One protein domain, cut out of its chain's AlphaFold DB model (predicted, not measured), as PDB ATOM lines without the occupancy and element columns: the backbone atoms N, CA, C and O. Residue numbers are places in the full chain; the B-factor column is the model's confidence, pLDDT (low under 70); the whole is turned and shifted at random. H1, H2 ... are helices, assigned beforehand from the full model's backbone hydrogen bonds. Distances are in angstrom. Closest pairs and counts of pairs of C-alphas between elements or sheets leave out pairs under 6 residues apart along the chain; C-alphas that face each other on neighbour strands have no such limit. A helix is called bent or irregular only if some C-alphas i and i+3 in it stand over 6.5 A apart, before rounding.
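This is residues 73 to 226 of the 227 residues of the protein "Conjugal transfer protein TraG" of bacterium 1xD42-67 (UniProt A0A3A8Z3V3). Long helix H2 runs through a compact pile of mostly crossed helices, with H5 packed on one side of it and H3 and H6, side by side, on another. H1 lies at one end of the pile; at the other, H4 meets H7 with its first residues, 138 to 142, and residues 220 to 224 of H7 stick out with residues 225 and 226. The printed part has 154 residues with seven named helices, H1 to H7 along the chain, and no named strand: the class is all helix. It is compact, with a radius of gyration of the C-alphas of 15.7 A and spans of 43 by 37 by 35 A.

H1, residues 73 to 86, forms a helical hairpin with H2, residues 90 to 110; the C-alphas of Leu 85 and Lys 93, their closest, are 6.4 A apart. H2 is the hub, touching four other helices. H3, residues 118 to 127, touches residues 103 to 107 of H2 alone, closest at the C-alphas of Tyr 103 and Leu 121, 6.6 A. H4, residues 138 to 149, touches H3 with residues 138 to 139 alone, about perpendicular at 73 degrees, the closest C-alphas being Leu 124 and Pro 139, 5.9 A. H5, residues 155 to 165, touches H2 opposite ways, at a tilt of 37 degrees, only just steep; their closest C-alphas, of Ala 102 and Tyr 156, are 4.2 A apart. H6, residues 170 to 189, touches H3 at a shallow tilt of 27 degrees, opposite ways, closest at the C-alphas of Met 122 and Ile 181, 6.4 A. H6 also touches H1, with residues 176 to 184 alone, closest at the C-alphas of Ala 81 and Ile 180, 5.8 A. Residues 211 to 215 of H7, residues 207 to 224, touch H4; the closest C-alphas, of Ile 138 and Gln 215, are 6.9 A apart. H1 and H7 are apart. Every O i to N i+4 pair is within hydrogen-bond range in H2 to H7; in H1, 3 of 10 are, beside 4 of 11 O i to N i+3 pairs.

H1 begins at C-alpha 73, (131.334, 128.036, 136.229), and is irregular: C-alphas 80 and 83 are 8.5 A apart. From first to last C-alpha H2 measures 30.0 A, H6 27.6 A and H7 25.5 A. H7 ends at C-alpha 224, (100.066, 101.902, 137.378).

The C-alphas of Glu 75 and Asn 226, the two farthest apart, are 47.7 A apart. The printed part has no cut. The link from H6 to H7, residues 190 to 206, is long. The pLDDT is under 70 in residues 130 to 136, 150 to 154, 190 to 205 and 221 to 226.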
ATOM      1  N   VAL A  73     130.999 129.426 135.907       80.62
ATOM      2  CA  VAL A  73     131.334 128.036 136.229       80.62
ATOM      3  C   VAL A  73     132.848 127.849 136.302       80.62
ATOM      4  O   VAL A  73     133.344 127.339 137.307       80.62
ATOM      5  N   GLN A  74     133.593 128.269 135.278       81.06
ATOM      6  CA  GLN A  74     135.035 128.006 135.194       81.06
ATOM      7  C   GLN A  74     135.883 128.831 136.161       81.06
ATOM      8  O   GLN A  74     136.839 128.298 136.721       81.06
ATOM      9  N   GLU A  75     135.545 130.098 136.370       78.69
ATOM     10  CA  GLU A  75     136.373 131.045 137.119       78.69
ATOM     11  C   GLU A  75     135.913 131.219 138.567       78.69
ATOM     12  O   GLU A  75     136.736 131.516 139.430       78.69
ATOM     13  N   LYS A  76     134.626 130.988 138.875       80.25
ATOM     14  CA  LYS A  76     134.098 131.210 140.235       80.25
ATOM     15  C   LYS A  76     133.694 129.936 140.966       80.25
ATOM     16  O   LYS A  76     133.999 129.816 142.150       80.25
ATOM     17  N   ILE A  77     133.026 128.989 140.304       80.69
ATOM     18  CA  ILE A  77     132.492 127.768 140.941       80.69
ATOM     19  C   ILE A  77     133.567 126.680 141.045       80.69
ATOM     20  O   ILE A  77     133.854 126.195 142.139       80.69
ATOM     21  N   LEU A  78     134.198 126.309 139.926       82.25
ATOM     22  CA  LEU A  78     135.165 125.206 139.885       82.25
ATOM     23  C   LEU A  78     136.414 125.438 140.762       82.25
ATOM     24  O   LEU A  78     136.810 124.507 141.467       82.25
ATOM     25  N   PRO A  79     137.018 126.643 140.830       81.69
ATOM     26  CA  PRO A  79     138.212 126.858 141.653       81.69
ATOM     27  C   PRO A  79     137.972 126.659 143.153       81.69
ATOM     28  O   PRO A  79     138.904 126.327 143.886       81.69
ATOM     29  N   GLN A  80     136.728 126.807 143.615       75.94
ATOM     30  CA  GLN A  80     136.367 126.613 145.021       75.94
ATOM     31  C   GLN A  80     136.355 125.147 145.447       75.94
ATOM     32  O   GLN A  80     136.452 124.866 146.643       75.94
ATOM     33  N   ALA A  81     136.286 124.235 144.477       80.81
ATOM     34  CA  ALA A  81     136.177 122.804 144.692       80.81
ATOM     35  C   ALA A  81     137.395 122.037 144.156       80.81
ATOM     36  O   ALA A  81     137.289 120.885 143.728       80.81
ATOM     37  N   LYS A  82     138.570 122.678 144.207       81.19
ATOM     38  CA  LYS A  82     139.847 122.137 143.725       81.19
ATOM     39  C   LYS A  82     140.123 120.712 144.218       81.19
ATOM     40  O   LYS A  82     140.474 119.860 143.416       81.19
ATOM     41  N   GLU A  83     139.872 120.428 145.495       81.50
ATOM     42  CA  GLU A  83     140.078 119.093 146.080       81.50
ATOM     43  C   GLU A  83     139.199 118.015 145.425       81.50
ATOM     44  O   GLU A  83     139.662 116.910 145.150       81.50
ATOM     45  N   THR A  84     137.940 118.342 145.121       78.62
ATOM     46  CA  THR A  84     137.018 117.413 144.448       78.62
ATOM     47  C   THR A  84     137.361 117.235 142.972       78.62
ATOM     48  O   THR A  84     137.226 116.137 142.440       78.62
ATOM     49  N   LEU A  85     137.860 118.287 142.316       81.69
ATOM     50  CA  LEU A  85     138.291 118.235 140.922       81.69
ATOM     51  C   LEU A  85     139.590 117.453 140.763       81.69
ATOM     52  O   LEU A  85     139.719 116.707 139.799       81.69
ATOM     53  N   ASP A  86     140.532 117.571 141.694       86.50
ATOM     54  CA  ASP A  86     141.792 116.819 141.666       86.50
ATOM     55  C   ASP A  86     141.555 115.300 141.757       86.50
ATOM     56  O   ASP A  86     142.352 114.512 141.246       86.50
ATOM     57  N   ALA A  87     140.427 114.882 142.341       85.56
ATOM     58  CA  ALA A  87     139.995 113.489 142.376       85.56
ATOM     59  C   ALA A  87     139.350 112.996 141.064       85.56
ATOM     60  O   ALA A  87     139.102 111.795 140.939       85.56
ATOM     61  N   LEU A  88     139.060 113.879 140.103       87.69
ATOM     62  CA  LEU A  88     138.422 113.556 138.823       87.69
ATOM     63  C   LEU A  88     139.420 113.533 137.663       87.69
ATOM     64  O   LEU A  88     140.429 114.237 137.637       87.69
ATOM     65  N   THR A  89     139.094 112.742 136.648       89.88
ATOM     66  CA  THR A  89     139.801 112.729 135.365       89.88
ATOM     67  C   THR A  89     139.432 113.958 134.522       89.88
ATOM     68  O   THR A  89     138.355 114.528 134.659       89.88
ATOM     69  N   GLU A  90     140.305 114.376 133.602       88.50
ATOM     70  CA  GLU A  90     140.039 115.505 132.689       88.50
ATOM     71  C   GLU A  90     138.701 115.431 131.912       88.50
ATOM     72  O   GLU A  90     138.003 116.451 131.831       88.50
ATOM     73  N   PRO A  91     138.262 114.271 131.374       88.31
ATOM     74  CA  PRO A  91     136.933 114.179 130.769       88.31
ATOM     75  C   PRO A  91     135.799 114.348 131.792       88.31
ATOM     76  O   PRO A  91     134.802 114.991 131.473       88.31
ATOM     77  N   GLU A  92     135.953 113.851 133.025       87.69
ATOM     78  CA  GLU A  92     134.971 114.041 134.105       87.69
ATOM     79  C   GLU A  92     134.885 115.513 134.524       87.69
ATOM     80  O   GLU A  92     133.785 116.038 134.660       87.69
ATOM     81  N   LYS A  93     136.015 116.220 134.638       89.69
ATOM     82  CA  LYS A  93     136.038 117.672 134.908       89.69
ATOM     83  C   LYS A  93     135.293 118.458 133.831       89.69
ATOM     84  O   LYS A  93     134.527 119.371 134.132       89.69
ATOM     85  N   THR A  94     135.493 118.081 132.570       90.38
ATOM     86  CA  THR A  94     134.798 118.714 131.443       90.38
ATOM     87  C   THR A  94     133.298 118.415 131.489       90.38
ATOM     88  O   THR A  94     132.485 119.315 131.285       90.38
ATOM     89  N   ALA A  95     132.916 117.181 131.823       89.94
ATOM     90  CA  ALA A  95     131.521 116.782 131.987       89.94
ATOM     91  C   ALA A  95     130.830 117.521 133.145       89.94
ATOM     92  O   ALA A  95     129.724 118.022 132.955       89.94
ATOM     93  N   VAL A  96     131.500 117.671 134.295       91.00
ATOM     94  CA  VAL A  96     131.043 118.497 135.427       91.00
ATOM     95  C   VAL A  96     130.800 119.934 134.969       91.00
ATOM     96  O   VAL A  96     129.730 120.489 135.209       91.00
ATOM     97  N   SER A  97     131.760 120.530 134.252       90.50
ATOM     98  CA  SER A  97     131.618 121.898 133.745       90.50
ATOM     99  C   SER A  97     130.427 122.044 132.799       90.50
ATOM    100  O   SER A  97     129.711 123.037 132.890       90.50
ATOM    101  N   LEU A  98     130.212 121.092 131.888       90.75
ATOM    102  CA  LEU A  98     129.091 121.130 130.944       90.75
ATOM    103  C   LEU A  98     127.745 120.958 131.650       90.75
ATOM    104  O   LEU A  98     126.799 121.673 131.331       90.75
ATOM    105  N   LEU A  99     127.664 120.048 132.622       91.00
ATOM    106  CA  LEU A  99     126.441 119.795 133.376       91.00
ATOM    107  C   LEU A  99     126.034 121.012 134.217       91.00
ATOM    108  O   LEU A  99     124.875 121.424 134.192       91.00
ATOM    109  N   LEU A 100     126.990 121.630 134.917       90.69
ATOM    110  CA  LEU A 100     126.728 122.833 135.708       90.69
ATOM    111  C   LEU A 100     126.335 124.021 134.824       90.69
ATOM    112  O   LEU A 100     125.380 124.718 135.152       90.69
ATOM    113  N   ARG A 101     127.008 124.226 133.682       89.81
ATOM    114  CA  ARG A 101     126.632 125.266 132.705       89.81
ATOM    115  C   ARG A 101     125.219 125.063 132.180       89.81
ATOM    116  O   ARG A 101     124.443 126.014 132.139       89.81
ATOM    117  N   ALA A 102     124.877 123.824 131.839       90.62
ATOM    118  CA  ALA A 102     123.552 123.472 131.364       90.62
ATOM    119  C   ALA A 102     122.459 123.799 132.389       90.62
ATOM    120  O   ALA A 102     121.480 124.457 132.049       90.62
ATOM    121  N   TYR A 103     122.614 123.375 133.643       90.19
ATOM    122  CA  TYR A 103     121.581 123.616 134.651       90.19
ATOM    123  C   TYR A 103     121.533 125.055 135.144       90.19
ATOM    124  O   TYR A 103     120.439 125.571 135.352       90.19
ATOM    125  N   ILE A 104     122.673 125.733 135.279       89.44
ATOM    126  CA  ILE A 104     122.686 127.160 135.621       89.44
ATOM    127  C   ILE A 104     122.032 127.974 134.502       89.44
ATOM    128  O   ILE A 104     121.206 128.832 134.796       89.44
ATOM    129  N   GLY A 105     122.334 127.671 133.236       88.25
ATOM    130  CA  GLY A 105     121.684 128.310 132.090       88.25
ATOM    131  C   GLY A 105     120.192 128.030 132.017       88.25
ATOM    132  O   GLY A 105     119.414 128.958 131.823       88.25
ATOM    133  N   TYR A 106     119.785 126.789 132.275       88.00
ATOM    134  CA  TYR A 106     118.376 126.426 132.350       88.00
ATOM    135  C   TYR A 106     117.635 127.210 133.444       88.00
ATOM    136  O   TYR A 106     116.609 127.827 133.174       88.00
ATOM    137  N   ILE A 107     118.176 127.248 134.666       87.06
ATOM    138  CA  ILE A 107     117.578 127.977 135.792       87.06
ATOM    139  C   ILE A 107     117.517 129.482 135.511       87.06
ATOM    140  O   ILE A 107     116.497 130.111 135.771       87.06
ATOM    141  N   ASN A 108     118.594 130.065 134.983       86.00
ATOM    142  CA  ASN A 108     118.670 131.494 134.683       86.00
ATOM    143  C   ASN A 108     117.649 131.922 133.614       86.00
ATOM    144  O   ASN A 108     117.099 133.018 133.691       86.00
ATOM    145  N   GLN A 109     117.374 131.051 132.642       83.19
ATOM    146  CA  GLN A 109     116.510 131.363 131.507       83.19
ATOM    147  C   GLN A 109     115.032 131.030 131.742       83.19
ATOM    148  O   GLN A 109     114.159 131.822 131.393       83.19
ATOM    149  N   GLU A 110     114.748 129.872 132.331       82.81
ATOM    150  CA  GLU A 110     113.382 129.367 132.515       82.81
ATOM    151  C   GLU A 110     112.834 129.648 133.918       82.81
ATOM    152  O   GLU A 110     111.617 129.677 134.114       82.81
ATOM    153  N   GLY A 111     113.714 129.847 134.901       79.12
ATOM    154  CA  GLY A 111     113.336 130.046 136.292       79.12
ATOM    155  C   GLY A 111     112.914 131.487 136.585       79.12
ATOM    156  O   GLY A 111     113.581 132.429 136.137       79.12
ATOM    157  N   PRO A 112     111.844 131.705 137.374       78.12
ATOM    158  CA  PRO A 112     111.558 133.021 137.932       78.12
ATOM    159  C   PRO A 112     112.740 133.488 138.790       78.12
ATOM    160  O   PRO A 112     113.428 132.669 139.392       78.12
ATOM    161  N   LEU A 113     112.961 134.806 138.877       77.38
ATOM    162  CA  LEU A 113     114.122 135.403 139.560       77.38
ATOM    163  C   LEU A 113     114.382 134.812 140.956       77.38
ATOM    164  O   LEU A 113     115.529 134.633 141.356       77.38
ATOM    165  N   ASP A 114     113.324 134.478 141.687       75.06
ATOM    166  CA  ASP A 114     113.394 133.945 143.049       75.06
ATOM    167  C   ASP A 114     113.882 132.497 143.144       75.06
ATOM    168  O   ASP A 114     114.482 132.102 144.145       75.06
ATOM    169  N   GLU A 115     113.745 131.746 142.058       78.31
ATOM    170  CA  GLU A 115     114.250 130.387 141.905       78.31
ATOM    171  C   GLU A 115     115.654 130.338 141.281       78.31
ATOM    172  O   GLU A 115     116.272 129.277 141.227       78.31
ATOM    173  N   GLN A 116     116.212 131.481 140.862       84.69
ATOM    174  CA  GLN A 116     117.557 131.582 140.284       84.69
ATOM    175  C   GLN A 116     118.659 131.497 141.351       84.69
ATOM    176  O   GLN A 116     119.410 132.445 141.585       84.69
ATOM    177  N   ASN A 117     118.741 130.351 142.031       84.56
ATOM    178  CA  ASN A 117     119.589 130.128 143.197       84.56
ATOM    179  C   ASN A 117     120.284 128.747 143.180       84.56
ATOM    180  O   ASN A 117     119.892 127.821 142.467       84.56
ATOM    181  N   PHE A 118     121.374 128.614 143.951       86.56
ATOM    182  CA  PHE A 118     122.157 127.368 144.020       86.56
ATOM    183  C   PHE A 118     121.379 126.170 144.579       86.56
ATOM    184  O   PHE A 118     121.669 125.036 144.195       86.56
ATOM    185  N   PRO A 119     120.414 126.357 145.485       84.94
ATOM    186  CA  PRO A 119     119.698 125.203 146.007       84.94
ATOM    187  C   PRO A 119     118.663 124.604 145.056       84.94
ATOM    188  O   PRO A 119     118.496 123.387 145.099       84.94
ATOM    189  N   LEU A 120     118.058 125.377 144.146       86.12
ATOM    190  CA  LEU A 120     117.310 124.785 143.031       86.12
ATOM    191  C   LEU A 120     118.242 123.951 142.142       86.12
ATOM    192  O   LEU A 120     117.899 122.844 141.741       86.12
ATOM    193  N   LEU A 121     119.460 124.436 141.878       89.19
ATOM    194  CA  LEU A 121     120.469 123.663 141.145       89.19
ATOM    195  C   LEU A 121     120.797 122.337 141.850       89.19
ATOM    196  O   LEU A 121     120.890 121.300 141.198       89.19
ATOM    197  N   MET A 122     120.938 122.354 143.177       88.31
ATOM    198  CA  MET A 122     121.096 121.138 143.980       88.31
ATOM    199  C   MET A 122     119.891 120.206 143.852       88.31
ATOM    200  O   MET A 122     120.057 118.994 143.774       88.31
ATOM    201  N   GLU A 123     118.681 120.752 143.851       85.69
ATOM    202  CA  GLU A 123     117.465 119.967 143.702       85.69
ATOM    203  C   GLU A 123     117.392 119.288 142.334       85.69
ATOM    204  O   GLU A 123     117.235 118.070 142.285       85.69
ATOM    205  N   LEU A 124     117.642 120.019 141.241       88.31
ATOM    206  CA  LEU A 124     117.765 119.427 139.907       88.31
ATOM    207  C   LEU A 124     118.786 118.284 139.921       88.31
ATOM    208  O   LEU A 124     118.447 117.177 139.522       88.31
ATOM    209  N   LEU A 125     119.983 118.503 140.477       88.31
ATOM    210  CA  LEU A 125     121.036 117.482 140.589       88.31
ATOM    211  C   LEU A 125     120.657 116.257 141.440       88.31
ATOM    212  O   LEU A 125     121.304 115.219 141.323       88.31
ATOM    213  N   LYS A 126     119.662 116.338 142.329       85.69
ATOM    214  CA  LYS A 126     119.163 115.162 143.069       85.69
ATOM    215  C   LYS A 126     118.253 114.299 142.207       85.69
ATOM    216  O   LYS A 126     118.261 113.083 142.358       85.69
ATOM    217  N   TYR A 127     117.489 114.933 141.324       81.44
ATOM    218  CA  TYR A 127     116.563 114.270 140.409       81.44
ATOM    219  C   TYR A 127     117.199 113.889 139.072       81.44
ATOM    220  O   TYR A 127     116.545 113.278 138.231       81.44
ATOM    221  N   THR A 128     118.473 114.223 138.866       82.88
ATOM    222  CA  THR A 128     119.244 113.662 137.763       82.88
ATOM    223  C   THR A 128     119.630 112.232 138.082       82.88
ATOM    224  O   THR A 128     120.531 111.982 138.887       82.88
ATOM    225  N   GLU A 129     118.988 111.285 137.416       70.31
ATOM    226  CA  GLU A 129     119.442 109.905 137.432       70.31
ATOM    227  C   GLU A 129     120.513 109.675 136.362       70.31
ATOM    228  O   GLU A 129     120.335 109.978 135.181       70.31
ATOM    229  N   ALA A 130     121.633 109.072 136.759       57.59
ATOM    230  CA  ALA A 130     122.648 108.570 135.838       57.59
ATOM    231  C   ALA A 130     122.284 107.162 135.336       57.59
ATOM    232  O   ALA A 130     123.084 106.236 135.408       57.59
ATOM    233  N   THR A 131     121.075 106.966 134.810       52.59
ATOM    234  CA  THR A 131     120.717 105.662 134.242       52.59
ATOM    235  C   THR A 131     121.306 105.493 132.833       52.59
ATOM    236  O   THR A 131     121.276 106.426 132.021       52.59
ATOM    237  N   PRO A 132     121.837 104.302 132.488       48.22
ATOM    238  CA  PRO A 132     122.322 104.010 131.136       48.22
ATOM    239  C   PRO A 132     121.197 104.054 130.089       48.22
ATOM    240  O   PRO A 132     121.470 104.288 128.913       48.22
ATOM    241  N   GLU A 133     119.943 103.879 130.522       50.53
ATOM    242  CA  GLU A 133     118.746 103.864 129.674       50.53
ATOM    243  C   GLU A 133     117.994 105.209 129.637       50.53
ATOM    244  O   GLU A 133     117.152 105.404 128.763       50.53
ATOM    245  N   GLY A 134     118.321 106.167 130.519       53.09
ATOM    246  CA  GLY A 134     117.710 107.503 130.533       53.09
ATOM    247  C   GLY A 134     116.208 107.516 130.834       53.09
ATOM    248  O   GLY A 134     115.513 108.424 130.387       53.09
ATOM    249  N   THR A 135     115.693 106.513 131.547       55.31
ATOM    250  CA  THR A 135     114.248 106.310 131.730       55.31
ATOM    251  C   THR A 135     113.592 107.288 132.707       55.31
ATOM    252  O   THR A 135     112.373 107.417 132.665       55.31
ATOM    253  N   LEU A 136     114.363 107.996 133.548       68.44
ATOM    254  CA  LEU A 136     113.820 108.935 134.541       68.44
ATOM    255  C   LEU A 136     114.722 110.154 134.836       68.44
ATOM    256  O   LEU A 136     114.765 110.645 135.959       68.44
ATOM    257  N   ASP A 137     115.466 110.680 133.854       81.38
ATOM    258  CA  ASP A 137     116.150 111.977 134.036       81.38
ATOM    259  C   ASP A 137     115.125 113.121 133.931       81.38
ATOM    260  O   ASP A 137     114.938 113.718 132.865       81.38
ATOM    261  N   ILE A 138     114.424 113.398 135.037       83.69
ATOM    262  CA  ILE A 138     113.358 114.411 135.098       83.69
ATOM    263  C   ILE A 138     113.890 115.793 134.677       83.69
ATOM    264  O   ILE A 138     113.267 116.413 133.802       83.69
ATOM    265  N   PRO A 139     115.041 116.279 135.194       86.38
ATOM    266  CA  PRO A 139     115.654 117.507 134.695       86.38
ATOM    267  C   PRO A 139     115.936 117.443 133.192       86.38
ATOM    268  O   PRO A 139     115.581 118.367 132.462       86.38
ATOM    269  N   GLY A 140     116.502 116.344 132.688       85.31
ATOM    270  CA  GLY A 140     116.756 116.153 131.256       85.31
ATOM    271  C   GLY A 140     115.504 116.261 130.377       85.31
ATOM    272  O   GLY A 140     115.537 116.882 129.305       85.31
ATOM    273  N   MET A 141     114.377 115.713 130.835       85.25
ATOM    274  CA  MET A 141     113.079 115.846 130.163       85.25
ATOM    275  C   MET A 141     112.595 117.298 130.173       85.25
ATOM    276  O   MET A 141     112.153 117.803 129.143       85.25
ATOM    277  N   MET A 142     112.714 117.992 131.308       86.75
ATOM    278  CA  MET A 142     112.347 119.407 131.428       86.75
ATOM    279  C   MET A 142     113.177 120.308 130.505       86.75
ATOM    280  O   MET A 142     112.612 121.198 129.865       86.75
ATOM    281  N   LEU A 143     114.484 120.052 130.388       87.44
ATOM    282  CA  LEU A 143     115.376 120.759 129.462       87.44
ATOM    283  C   LEU A 143     114.974 120.520 128.002       87.44
ATOM    284  O   LEU A 143     114.993 121.445 127.193       87.44
ATOM    285  N   THR A 144     114.604 119.284 127.659       85.69
ATOM    286  CA  THR A 144     114.181 118.932 126.295       85.69
ATOM    287  C   THR A 144     112.857 119.606 125.935       85.69
ATOM    288  O   THR A 144     112.755 120.217 124.877       85.69
ATOM    289  N   GLU A 145     111.874 119.591 126.839       86.12
ATOM    290  CA  GLU A 145     110.594 120.285 126.642       86.12
ATOM    291  C   GLU A 145     110.751 121.805 126.526       86.12
ATOM    292  O   GLU A 145     110.046 122.438 125.741       86.12
ATOM    293  N   ALA A 146     111.651 122.409 127.308       84.19
ATOM    294  CA  ALA A 146     111.946 123.836 127.204       84.19
ATOM    295  C   ALA A 146     112.566 124.175 125.839       84.19
ATOM    296  O   ALA A 146     112.091 125.077 125.148       84.19
ATOM    297  N   ALA A 147     113.535 123.371 125.390       82.31
ATOM    298  CA  ALA A 147     114.168 123.526 124.082       82.31
ATOM    299  C   ALA A 147     113.217 123.277 122.895       82.31
ATOM    300  O   ALA A 147     113.470 123.764 121.796       82.31
ATOM    301  N   GLU A 148     112.140 122.510 123.080       80.81
ATOM    302  CA  GLU A 148     111.095 122.322 122.065       80.81
ATOM    303  C   GLU A 148     110.108 123.494 122.010       80.81
ATOM    304  O   GLU A 148     109.604 123.828 120.936       80.81
ATOM    305  N   LYS A 149     109.834 124.133 123.153       76.69
ATOM    306  CA  LYS A 149     108.969 125.320 123.241       76.69
ATOM    307  C   LYS A 149     109.667 126.579 122.728       76.69
ATOM    308  O   LYS A 149     109.019 127.407 122.085       76.69
ATOM    309  N   SER A 150     110.963 126.729 122.998       66.25
ATOM    310  CA  SER A 150     111.771 127.844 122.500       66.25
ATOM    311  C   SER A 150     112.302 127.521 121.098       66.25
ATOM    312  O   SER A 150     113.105 126.616 120.904       66.25
ATOM    313  N   CYS A 151     111.902 128.287 120.077       54.12
ATOM    314  CA  CYS A 151     112.493 128.174 118.733       54.12
ATOM    315  C   CYS A 151     113.989 128.564 118.693       54.12
ATOM    316  O   CYS A 151     114.633 128.411 117.650       54.12
ATOM    317  N   GLN A 152     114.546 129.088 119.790       58.00
ATOM    318  CA  GLN A 152     115.966 129.373 119.949       58.00
ATOM    319  C   GLN A 152     116.593 128.233 120.753       58.00
ATOM    320  O   GLN A 152     116.275 128.017 121.914       58.00
ATOM    321  N   LYS A 153     117.479 127.459 120.115       57.97
ATOM    322  CA  LYS A 153     118.286 126.452 120.814       57.97
ATOM    323  C   LYS A 153     119.299 127.185 121.677       57.97
ATOM    324  O   LYS A 153     120.350 127.577 121.182       57.97
ATOM    325  N   GLU A 154     118.927 127.400 122.923       68.44
ATOM    326  CA  GLU A 154     119.714 128.136 123.900       68.44
ATOM    327  C   GLU A 154     120.996 127.367 124.250       68.44
ATOM    328  O   GLU A 154     121.028 126.128 124.247       68.44
ATOM    329  N   ASP A 155     122.081 128.105 124.503       78.12
ATOM    330  CA  ASP A 155     123.437 127.556 124.631       78.12
ATOM    331  C   ASP A 155     123.527 126.466 125.717       78.12
ATOM    332  O   ASP A 155     124.239 125.469 125.543       78.12
ATOM    333  N   TYR A 156     122.702 126.562 126.768       83.00
ATOM    334  CA  TYR A 156     122.623 125.570 127.844       83.00
ATOM    335  C   TYR A 156     122.150 124.184 127.372       83.00
ATOM    336  O   TYR A 156     122.646 123.162 127.856       83.00
ATOM    337  N   PHE A 157     121.231 124.106 126.401       86.00
ATOM    338  CA  PHE A 157     120.752 122.820 125.880       86.00
ATOM    339  C   PHE A 157     121.829 122.152 125.023       86.00
ATOM    340  O   PHE A 157     121.958 120.923 124.994       86.00
ATOM    341  N   SER A 158     122.649 122.961 124.346       87.44
ATOM    342  CA  SER A 158     123.797 122.471 123.588       87.44
ATOM    343  C   SER A 158     124.845 121.829 124.506       87.44
ATOM    344  O   SER A 158     125.347 120.743 124.193       87.44
ATOM    345  N   ASP A 159     125.098 122.429 125.670       88.94
ATOM    346  CA  ASP A 159     126.029 121.917 126.674       88.94
ATOM    347  C   ASP A 159     125.503 120.646 127.349       88.94
ATOM    348  O   ASP A 159     126.244 119.663 127.455       88.94
ATOM    349  N   TYR A 160     124.209 120.588 127.681       87.88
ATOM    350  CA  TYR A 160     123.579 119.365 128.195       87.88
ATOM    351  C   TYR A 160     123.664 118.212 127.184       87.88
ATOM    352  O   TYR A 160     124.018 117.079 127.524       87.88
ATOM    353  N   ARG A 161     123.405 118.489 125.900       87.38
ATOM    354  CA  ARG A 161     123.520 117.479 124.841       87.38
ATOM    355  C   ARG A 161     124.954 116.979 124.689       87.38
ATOM    356  O   ARG A 161     125.150 115.782 124.479       87.38
ATOM    357  N   ARG A 162     125.949 117.865 124.786       88.38
ATOM    358  CA  ARG A 162     127.371 117.488 124.765       88.38
ATOM    359  C   ARG A 162     127.718 116.596 125.949       88.38
ATOM    360  O   ARG A 162     128.289 115.535 125.722       88.38
ATOM    361  N   TYR A 163     127.308 116.974 127.160       88.25
ATOM    362  CA  TYR A 163     127.458 116.149 128.360       88.25
ATOM    363  C   TYR A 163     126.874 114.744 128.148       88.25
ATOM    364  O   TYR A 163     127.556 113.746 128.371       88.25
ATOM    365  N   ARG A 164     125.653 114.649 127.607       86.12
ATOM    366  CA  ARG A 164     124.972 113.364 127.383       86.12
ATOM    367  C   ARG A 164     125.707 112.435 126.414       86.12
ATOM    368  O   ARG A 164     125.572 111.217 126.529       86.12
ATOM    369  N   LEU A 165     126.436 113.002 125.453       87.88
ATOM    370  CA  LEU A 165     127.203 112.269 124.443       87.88
ATOM    371  C   LEU A 165     128.603 111.864 124.924       87.88
ATOM    372  O   LEU A 165     129.252 111.058 124.255       87.88
ATOM    373  N   MET A 166     129.088 112.406 126.043       86.44
ATOM    374  CA  MET A 166     130.399 112.037 126.569       86.44
ATOM    375  C   MET A 166     130.388 110.622 127.158       86.44
ATOM    376  O   MET A 166     129.473 110.232 127.882       86.44
ATOM    377  N   GLN A 167     131.445 109.859 126.871       84.06
ATOM    378  CA  GLN A 167     131.681 108.540 127.460       84.06
ATOM    379  C   GLN A 167     132.402 108.691 128.800       84.06
ATOM    380  O   GLN A 167     133.612 108.503 128.895       84.06
ATOM    381  N   VAL A 168     131.649 109.088 129.822       86.25
ATOM    382  CA  VAL A 168     132.149 109.262 131.190       86.25
ATOM    383  C   VAL A 168     131.222 108.575 132.176       86.25
ATOM    384  O   VAL A 168     130.054 108.330 131.868       86.25
ATOM    385  N   ASP A 169     131.745 108.283 133.362       86.50
ATOM    386  CA  ASP A 169     130.942 107.793 134.475       86.50
ATOM    387  C   ASP A 169     130.006 108.910 134.969       86.50
ATOM    388  O   ASP A 169     130.408 109.832 135.684       86.50
ATOM    389  N   LYS A 170     128.748 108.850 134.521       85.62
ATOM    390  CA  LYS A 170     127.729 109.863 134.812       85.62
ATOM    391  C   LYS A 170     127.377 109.904 136.295       85.62
ATOM    392  O   LYS A 170     127.128 110.990 136.807       85.62
ATOM    393  N   GLU A 171     127.390 108.764 136.986       86.88
ATOM    394  CA  GLU A 171     127.100 108.707 138.425       86.88
ATOM    395  C   GLU A 171     128.163 109.481 139.197       86.88
ATOM    396  O   GLU A 171     127.850 110.335 140.030       86.88
ATOM    397  N   ARG A 172     129.432 109.257 138.847       87.88
ATOM    398  CA  ARG A 172     130.554 109.967 139.456       87.88
ATOM    399  C   ARG A 172     130.544 111.462 139.145       87.88
ATOM    400  O   ARG A 172     130.849 112.260 140.030       87.88
ATOM    401  N   VAL A 173     130.177 111.853 137.924       88.94
ATOM    402  CA  VAL A 173     130.051 113.269 137.538       88.94
ATOM    403  C   VAL A 173     128.919 113.957 138.304       88.94
ATOM    404  O   VAL A 173     129.136 115.033 138.858       88.94
ATOM    405  N   ILE A 174     127.738 113.338 138.395       89.38
ATOM    406  CA  ILE A 174     126.602 113.885 139.154       89.38
ATOM    407  C   ILE A 174     126.964 114.004 140.634       89.38
ATOM    408  O   ILE A 174     126.755 115.062 141.227       89.38
ATOM    409  N   LEU A 175     127.568 112.966 141.218       88.81
ATOM    410  CA  LEU A 175     128.003 112.990 142.612       88.81
ATOM    411  C   LEU A 175     129.016 114.112 142.860       88.81
ATOM    412  O   LEU A 175     128.905 114.837 143.845       88.81
ATOM    413  N   ALA A 176     129.978 114.302 141.955       89.31
ATOM    414  CA  ALA A 176     130.921 115.406 142.056       89.31
ATOM    415  C   ALA A 176     130.210 116.764 142.009       89.31
ATOM    416  O   ALA A 176     130.456 117.601 142.876       89.31
ATOM    417  N   CYS A 177     129.278 116.971 141.074       89.56
ATOM    418  CA  CYS A 177     128.460 118.184 141.024       89.56
ATOM    419  C   CYS A 177     127.695 118.410 142.336       89.56
ATOM    420  O   CYS A 177     127.697 119.522 142.860       89.56
ATOM    421  N   GLN A 178     127.088 117.368 142.906       89.25
ATOM    422  CA  GLN A 178     126.391 117.457 144.189       89.25
ATOM    423  C   GLN A 178     127.340 117.847 145.331       89.25
ATOM    424  O   GLN A 178     126.999 118.694 146.152       89.25
ATOM    425  N   VAL A 179     128.545 117.283 145.404       88.75
ATOM    426  CA  VAL A 179     129.518 117.659 146.443       88.75
ATOM    427  C   VAL A 179     129.952 119.119 146.280       88.75
ATOM    428  O   VAL A 179     129.930 119.865 147.259       88.75
ATOM    429  N   ILE A 180     130.271 119.542 145.052       87.88
ATOM    430  CA  ILE A 180     130.676 120.920 144.727       87.88
ATOM    431  C   ILE A 180     129.586 121.910 145.151       87.88
ATOM    432  O   ILE A 180     129.851 122.856 145.890       87.88
ATOM    433  N   ILE A 181     128.345 121.689 144.712       87.75
ATOM    434  CA  ILE A 181     127.241 122.608 145.001       87.75
ATOM    435  C   ILE A 181     126.863 122.580 146.489       87.75
ATOM    436  O   ILE A 181     126.563 123.631 147.049       87.75
ATOM    437  N   ASN A 182     126.923 121.432 147.171       87.88
ATOM    438  CA  ASN A 182     126.658 121.372 148.614       87.88
ATOM    439  C   ASN A 182     127.686 122.162 149.432       87.88
ATOM    440  O   ASN A 182     127.302 122.883 150.357       87.88
ATOM    441  N   ASP A 183     128.973 122.059 149.098       85.81
ATOM    442  CA  ASP A 183     130.026 122.852 149.742       85.81
ATOM    443  C   ASP A 183     129.810 124.356 149.503       85.81
ATOM    444  O   ASP A 183     129.862 125.151 150.447       85.81
ATOM    445  N   LEU A 184     129.439 124.747 148.280       85.25
ATOM    446  CA  LEU A 184     129.074 126.131 147.960       85.25
ATOM    447  C   LEU A 184     127.873 126.623 148.767       85.25
ATOM    448  O   LEU A 184     127.923 127.718 149.326       85.25
ATOM    449  N   ILE A 185     126.814 125.818 148.884       83.44
ATOM    450  CA  ILE A 185     125.635 126.171 149.682       83.44
ATOM    451  C   ILE A 185     126.024 126.351 151.153       83.44
ATOM    452  O   ILE A 185     125.632 127.339 151.775       83.44
ATOM    453  N   GLY A 186     126.835 125.447 151.707       80.25
ATOM    454  CA  GLY A 186     127.317 125.544 153.087       80.25
ATOM    455  C   GLY A 186     128.092 126.837 153.354       80.25
ATOM    456  O   GLY A 186     127.871 127.492 154.374       80.25
ATOM    457  N   ARG A 187     128.951 127.250 152.415       82.19
ATOM    458  CA  ARG A 187     129.742 128.489 152.518       82.19
ATOM    459  C   ARG A 187     128.897 129.749 152.343       82.19
ATOM    460  O   ARG A 187     129.032 130.682 153.135       82.19
ATOM    461  N   LEU A 188     128.042 129.782 151.321       80.81
ATOM    462  CA  LEU A 188     127.268 130.968 150.943       80.81
ATOM    463  C   LEU A 188     126.068 131.204 151.864       80.81
ATOM    464  O   LEU A 188     125.812 132.342 152.251       80.81
ATOM    465  N   TYR A 189     125.361 130.142 152.249       74.50
ATOM    466  CA  TYR A 189     124.116 130.235 153.018       74.50
ATOM    467  C   TYR A 189     124.306 129.933 154.508       74.50
ATOM    468  O   TYR A 189     123.341 130.011 155.259       74.50
ATOM    469  N   ARG A 190     125.526 129.591 154.962       69.81
ATOM    470  CA  ARG A 190     125.859 129.316 156.377       69.81
ATOM    471  C   ARG A 190     124.871 128.367 157.084       69.81
ATOM    472  O   ARG A 190     124.668 128.490 158.287       69.81
ATOM    473  N   TYR A 191     124.281 127.420 156.348       55.66
ATOM    474  CA  TYR A 191     123.218 126.499 156.791       55.66
ATOM    475  C   TYR A 191     121.836 127.116 157.087       55.66
ATOM    476  O   TYR A 191     120.907 126.368 157.379       55.66
ATOM    477  N   ASP A 192     121.642 128.426 156.914       54.53
ATOM    478  CA  ASP A 192     120.329 129.094 157.008       54.53
ATOM    479  C   ASP A 192     119.483 128.921 155.732       54.53
ATOM    480  O   ASP A 192     118.527 129.659 155.486       54.53
ATOM    481  N   TYR A 193     119.793 127.910 154.914       56.94
ATOM    482  CA  TYR A 193     118.969 127.568 153.764       56.94
ATOM    483  C   TYR A 193     117.730 126.783 154.202       56.94
ATOM    484  O   TYR A 193     117.669 125.553 154.123       56.94
ATOM    485  N   ARG A 194     116.721 127.500 154.696       50.06
ATOM    486  CA  ARG A 194     115.368 126.960 154.819       50.06
ATOM    487  C   ARG A 194     114.716 126.987 153.437       50.06
ATOM    488  O   ARG A 194     114.239 128.024 152.994       50.06
ATOM    489  N   PHE A 195     114.714 125.827 152.778       44.25
ATOM    490  CA  PHE A 195     113.725 125.480 151.754       44.25
ATOM    491  C   PHE A 195     112.341 125.910 152.253       44.25
ATOM    492  O   PHE A 195     111.921 125.465 153.322       44.25
ATOM    493  N   GLY A 196     111.669 126.798 151.527       41.31
ATOM    494  CA  GLY A 196     110.349 127.290 151.923       41.31
ATOM    495  C   GLY A 196     110.178 128.795 151.805       41.31
ATOM    496  O   GLY A 196     109.464 129.389 152.609       41.31
ATOM    497  N   TYR A 197     110.781 129.428 150.800       43.16
ATOM    498  CA  TYR A 197     109.997 130.483 150.190       43.16
ATOM    499  C   TYR A 197     108.958 129.795 149.314       43.16
ATOM    500  O   TYR A 197     109.216 129.490 148.150       43.16
ATOM    501  N   ASP A 198     107.789 129.553 149.906       43.94
ATOM    502  CA  ASP A 198     106.528 129.546 149.176       43.94
ATOM    503  C   ASP A 198     106.371 130.961 148.607       43.94
ATOM    504  O   ASP A 198     105.642 131.804 149.127       43.94
ATOM    505  N   PHE A 199     107.171 131.303 147.597       46.91
ATOM    506  CA  PHE A 199     106.797 132.415 146.759       46.91
ATOM    507  C   PHE A 199     105.528 131.922 146.081       46.91
ATOM    508  O   PHE A 199     105.578 130.931 145.351       46.91
ATOM    509  N   ASP A 200     104.404 132.581 146.371       46.50
ATOM    510  CA  ASP A 200     103.160 132.532 145.600       46.50
ATOM    511  C   ASP A 200     103.457 133.002 144.160       46.50
ATOM    512  O   ASP A 200     103.001 134.042 143.682       46.50
ATOM    513  N   LEU A 201     104.328 132.273 143.470       51.81
ATOM    514  CA  LEU A 201     104.572 132.390 142.058       51.81
ATOM    515  C   LEU A 201     103.249 132.047 141.387       51.81
ATOM    516  O   LEU A 201     102.479 131.221 141.877       51.81
ATOM    517  N   ALA A 202     102.995 132.655 140.230       52.50
ATOM    518  CA  ALA A 202     102.011 132.097 139.319       52.50
ATOM    519  C   ALA A 202     102.391 130.623 139.116       52.50
ATOM    520  O   ALA A 202     103.441 130.341 138.532       52.50
ATOM    521  N   GLU A 203     101.583 129.723 139.682       55.09
ATOM    522  CA  GLU A 203     101.879 128.298 139.879       55.09
ATOM    523  C   GLU A 203     102.418 127.612 138.616       55.09
ATOM    524  O   GLU A 203     103.189 126.661 138.692       55.09
ATOM    525  N   ASP A 204     102.065 128.152 137.454       60.03
ATOM    526  CA  ASP A 204     102.408 127.651 136.131       60.03
ATOM    527  C   ASP A 204     103.894 127.802 135.738       60.03
ATOM    528  O   ASP A 204     104.332 127.155 134.783       60.03
ATOM    529  N   ARG A 205     104.681 128.666 136.404       66.62
ATOM    530  CA  ARG A 205     106.077 128.976 135.998       66.62
ATOM    531  C   ARG A 205     107.169 128.518 136.966       66.62
ATOM    532  O   ARG A 205     108.336 128.628 136.609       66.62
ATOM    533  N   SER A 206     106.823 128.004 138.145       79.81
ATOM    534  CA  SER A 206     107.814 127.481 139.099       79.81
ATOM    535  C   SER A 206     108.495 126.223 138.547       79.81
ATOM    536  O   SER A 206     107.830 125.253 138.173       79.81
ATOM    537  N   LEU A 207     109.826 126.219 138.505       80.25
ATOM    538  CA  LEU A 207     110.627 125.051 138.147       80.25
ATOM    539  C   LEU A 207     110.540 123.975 139.225       80.25
ATOM    540  O   LEU A 207     110.385 122.805 138.885       80.25
ATOM    541  N   THR A 208     110.567 124.367 140.499       80.69
ATOM    542  CA  THR A 208     110.448 123.465 141.656       80.69
ATOM    543  C   THR A 208     109.132 122.689 141.617       80.69
ATOM    544  O   THR A 208     109.108 121.460 141.682       80.69
ATOM    545  N   LYS A 209     108.013 123.395 141.405       80.75
ATOM    546  CA  LYS A 209     106.693 122.765 141.297       80.75
ATOM    547  C   LYS A 209     106.617 121.830 140.090       80.75
ATOM    548  O   LYS A 209     106.186 120.690 140.226       80.75
ATOM    549  N   ARG A 210     107.096 122.269 138.917       83.38
ATOM    550  CA  ARG A 210     107.142 121.436 137.700       83.38
ATOM    551  C   ARG A 210     107.977 120.169 137.889       83.38
ATOM    552  O   ARG A 210     107.621 119.132 137.331       83.38
ATOM    553  N   LEU A 211     109.071 120.262 138.640       83.44
ATOM    554  CA  LEU A 211     109.954 119.146 138.960       83.44
ATOM    555  C   LEU A 211     109.234 118.116 139.836       83.44
ATOM    556  O   LEU A 211     109.166 116.949 139.453       83.44
ATOM    557  N   HIS A 212     108.621 118.552 140.939       81.19
ATOM    558  CA  HIS A 212     107.838 117.677 141.816       81.19
ATOM    559  C   HIS A 212     106.617 117.074 141.116       81.19
ATOM    560  O   HIS A 212     106.405 115.870 141.199       81.19
ATOM    561  N   GLU A 213     105.855 117.858 140.351       84.56
ATOM    562  CA  GLU A 213     104.705 117.336 139.604       84.56
ATOM    563  C   GLU A 213     105.108 116.271 138.582       84.56
ATOM    564  O   GLU A 213     104.388 115.295 138.375       84.56
ATOM    565  N   LYS A 214     106.236 116.464 137.886       82.81
ATOM    566  CA  LYS A 214     106.761 115.458 136.957       82.81
ATOM    567  C   LYS A 214     107.231 114.221 137.702       82.81
ATOM    568  O   LYS A 214     106.940 113.119 137.256       82.81
ATOM    569  N   GLN A 215     107.898 114.396 138.838       80.50
ATOM    570  CA  GLN A 215     108.298 113.287 139.690       80.50
ATOM    571  C   GLN A 215     107.087 112.455 140.129       80.50
ATOM    572  O   GLN A 215     107.106 111.236 139.977       80.50
ATOM    573  N   GLU A 216     106.031 113.094 140.630       81.06
ATOM    574  CA  GLU A 216     104.796 112.418 141.044       81.06
ATOM    575  C   GLU A 216     104.145 111.675 139.873       81.06
ATOM    576  O   GLU A 216     103.851 110.486 139.988       81.06
ATOM    577  N   LYS A 217     104.005 112.332 138.713       82.12
ATOM    578  CA  LYS A 217     103.429 111.727 137.499       82.12
ATOM    579  C   LYS A 217     104.192 110.493 137.039       82.12
ATOM    580  O   LYS A 217     103.572 109.505 136.655       82.12
ATOM    581  N   GLU A 218     105.519 110.546 137.058       76.50
ATOM    582  CA  GLU A 218     106.332 109.407 136.654       76.50
ATOM    583  C   GLU A 218     106.221 108.263 137.669       76.50
ATOM    584  O   GLU A 218     105.957 107.127 137.277       76.50
ATOM    585  N   VAL A 219     106.319 108.548 138.974       73.12
ATOM    586  CA  VAL A 219     106.128 107.545 140.041       73.12
ATOM    587  C   VAL A 219     104.763 106.857 139.921       73.12
ATOM    588  O   VAL A 219     104.683 105.630 140.027       73.12
ATOM    589  N   ASP A 220     103.706 107.610 139.620       72.19
ATOM    590  CA  ASP A 220     102.364 107.078 139.380       72.19
ATOM    591  C   ASP A 220     102.276 106.228 138.099       72.19
ATOM    592  O   ASP A 220     101.572 105.209 138.067       72.19
ATOM    593  N   LEU A 221     103.008 106.587 137.038       68.31
ATOM    594  CA  LEU A 221     103.103 105.791 135.808       68.31
ATOM    595  C   LEU A 221     103.744 104.423 136.079       68.31
ATOM    596  O   LEU A 221     103.210 103.390 135.670       68.31
ATOM    597  N   TYR A 222     104.848 104.396 136.830       63.56
ATOM    598  CA  TYR A 222     105.498 103.148 137.240       63.56
ATOM    599  C   TYR A 222     104.617 102.323 138.191       63.56
ATOM    600  O   TYR A 222     104.598 101.092 138.110       63.56
ATOM    601  N   ALA A 223     103.843 102.974 139.066       65.50
ATOM    602  CA  ALA A 223     102.912 102.302 139.973       65.50
ATOM    603  C   ALA A 223     101.680 101.714 139.256       65.50
ATOM    604  O   ALA A 223     101.142 100.692 139.689       65.50
ATOM    605  N   SER A 224     101.230 102.336 138.163       63.69
ATOM    606  CA  SER A 224     100.066 101.902 137.378       63.69
ATOM    607  C   SER A 224     100.402 100.892 136.274       63.69
ATOM    608  O   SER A 224      99.560 100.054 135.962       63.69
ATOM    609  N   GLY A 225     101.628 100.904 135.737       56.00
ATOM    610  CA  GLY A 225     102.120  99.938 134.741       56.00
ATOM    611  C   GLY A 225     102.494  98.553 135.291       56.00
ATOM    612  O   GLY A 225     102.764  97.645 134.511       56.00
ATOM    613  N   ASN A 226     102.493  98.377 136.616       51.12
ATOM    614  CA  ASN A 226     102.785  97.113 137.311       51.12
ATOM    615  C   ASN A 226     101.519  96.376 137.816       51.12
ATOM    616  O   ASN A 226     101.608  95.555 138.734       51.12
TER     617      ASN A 226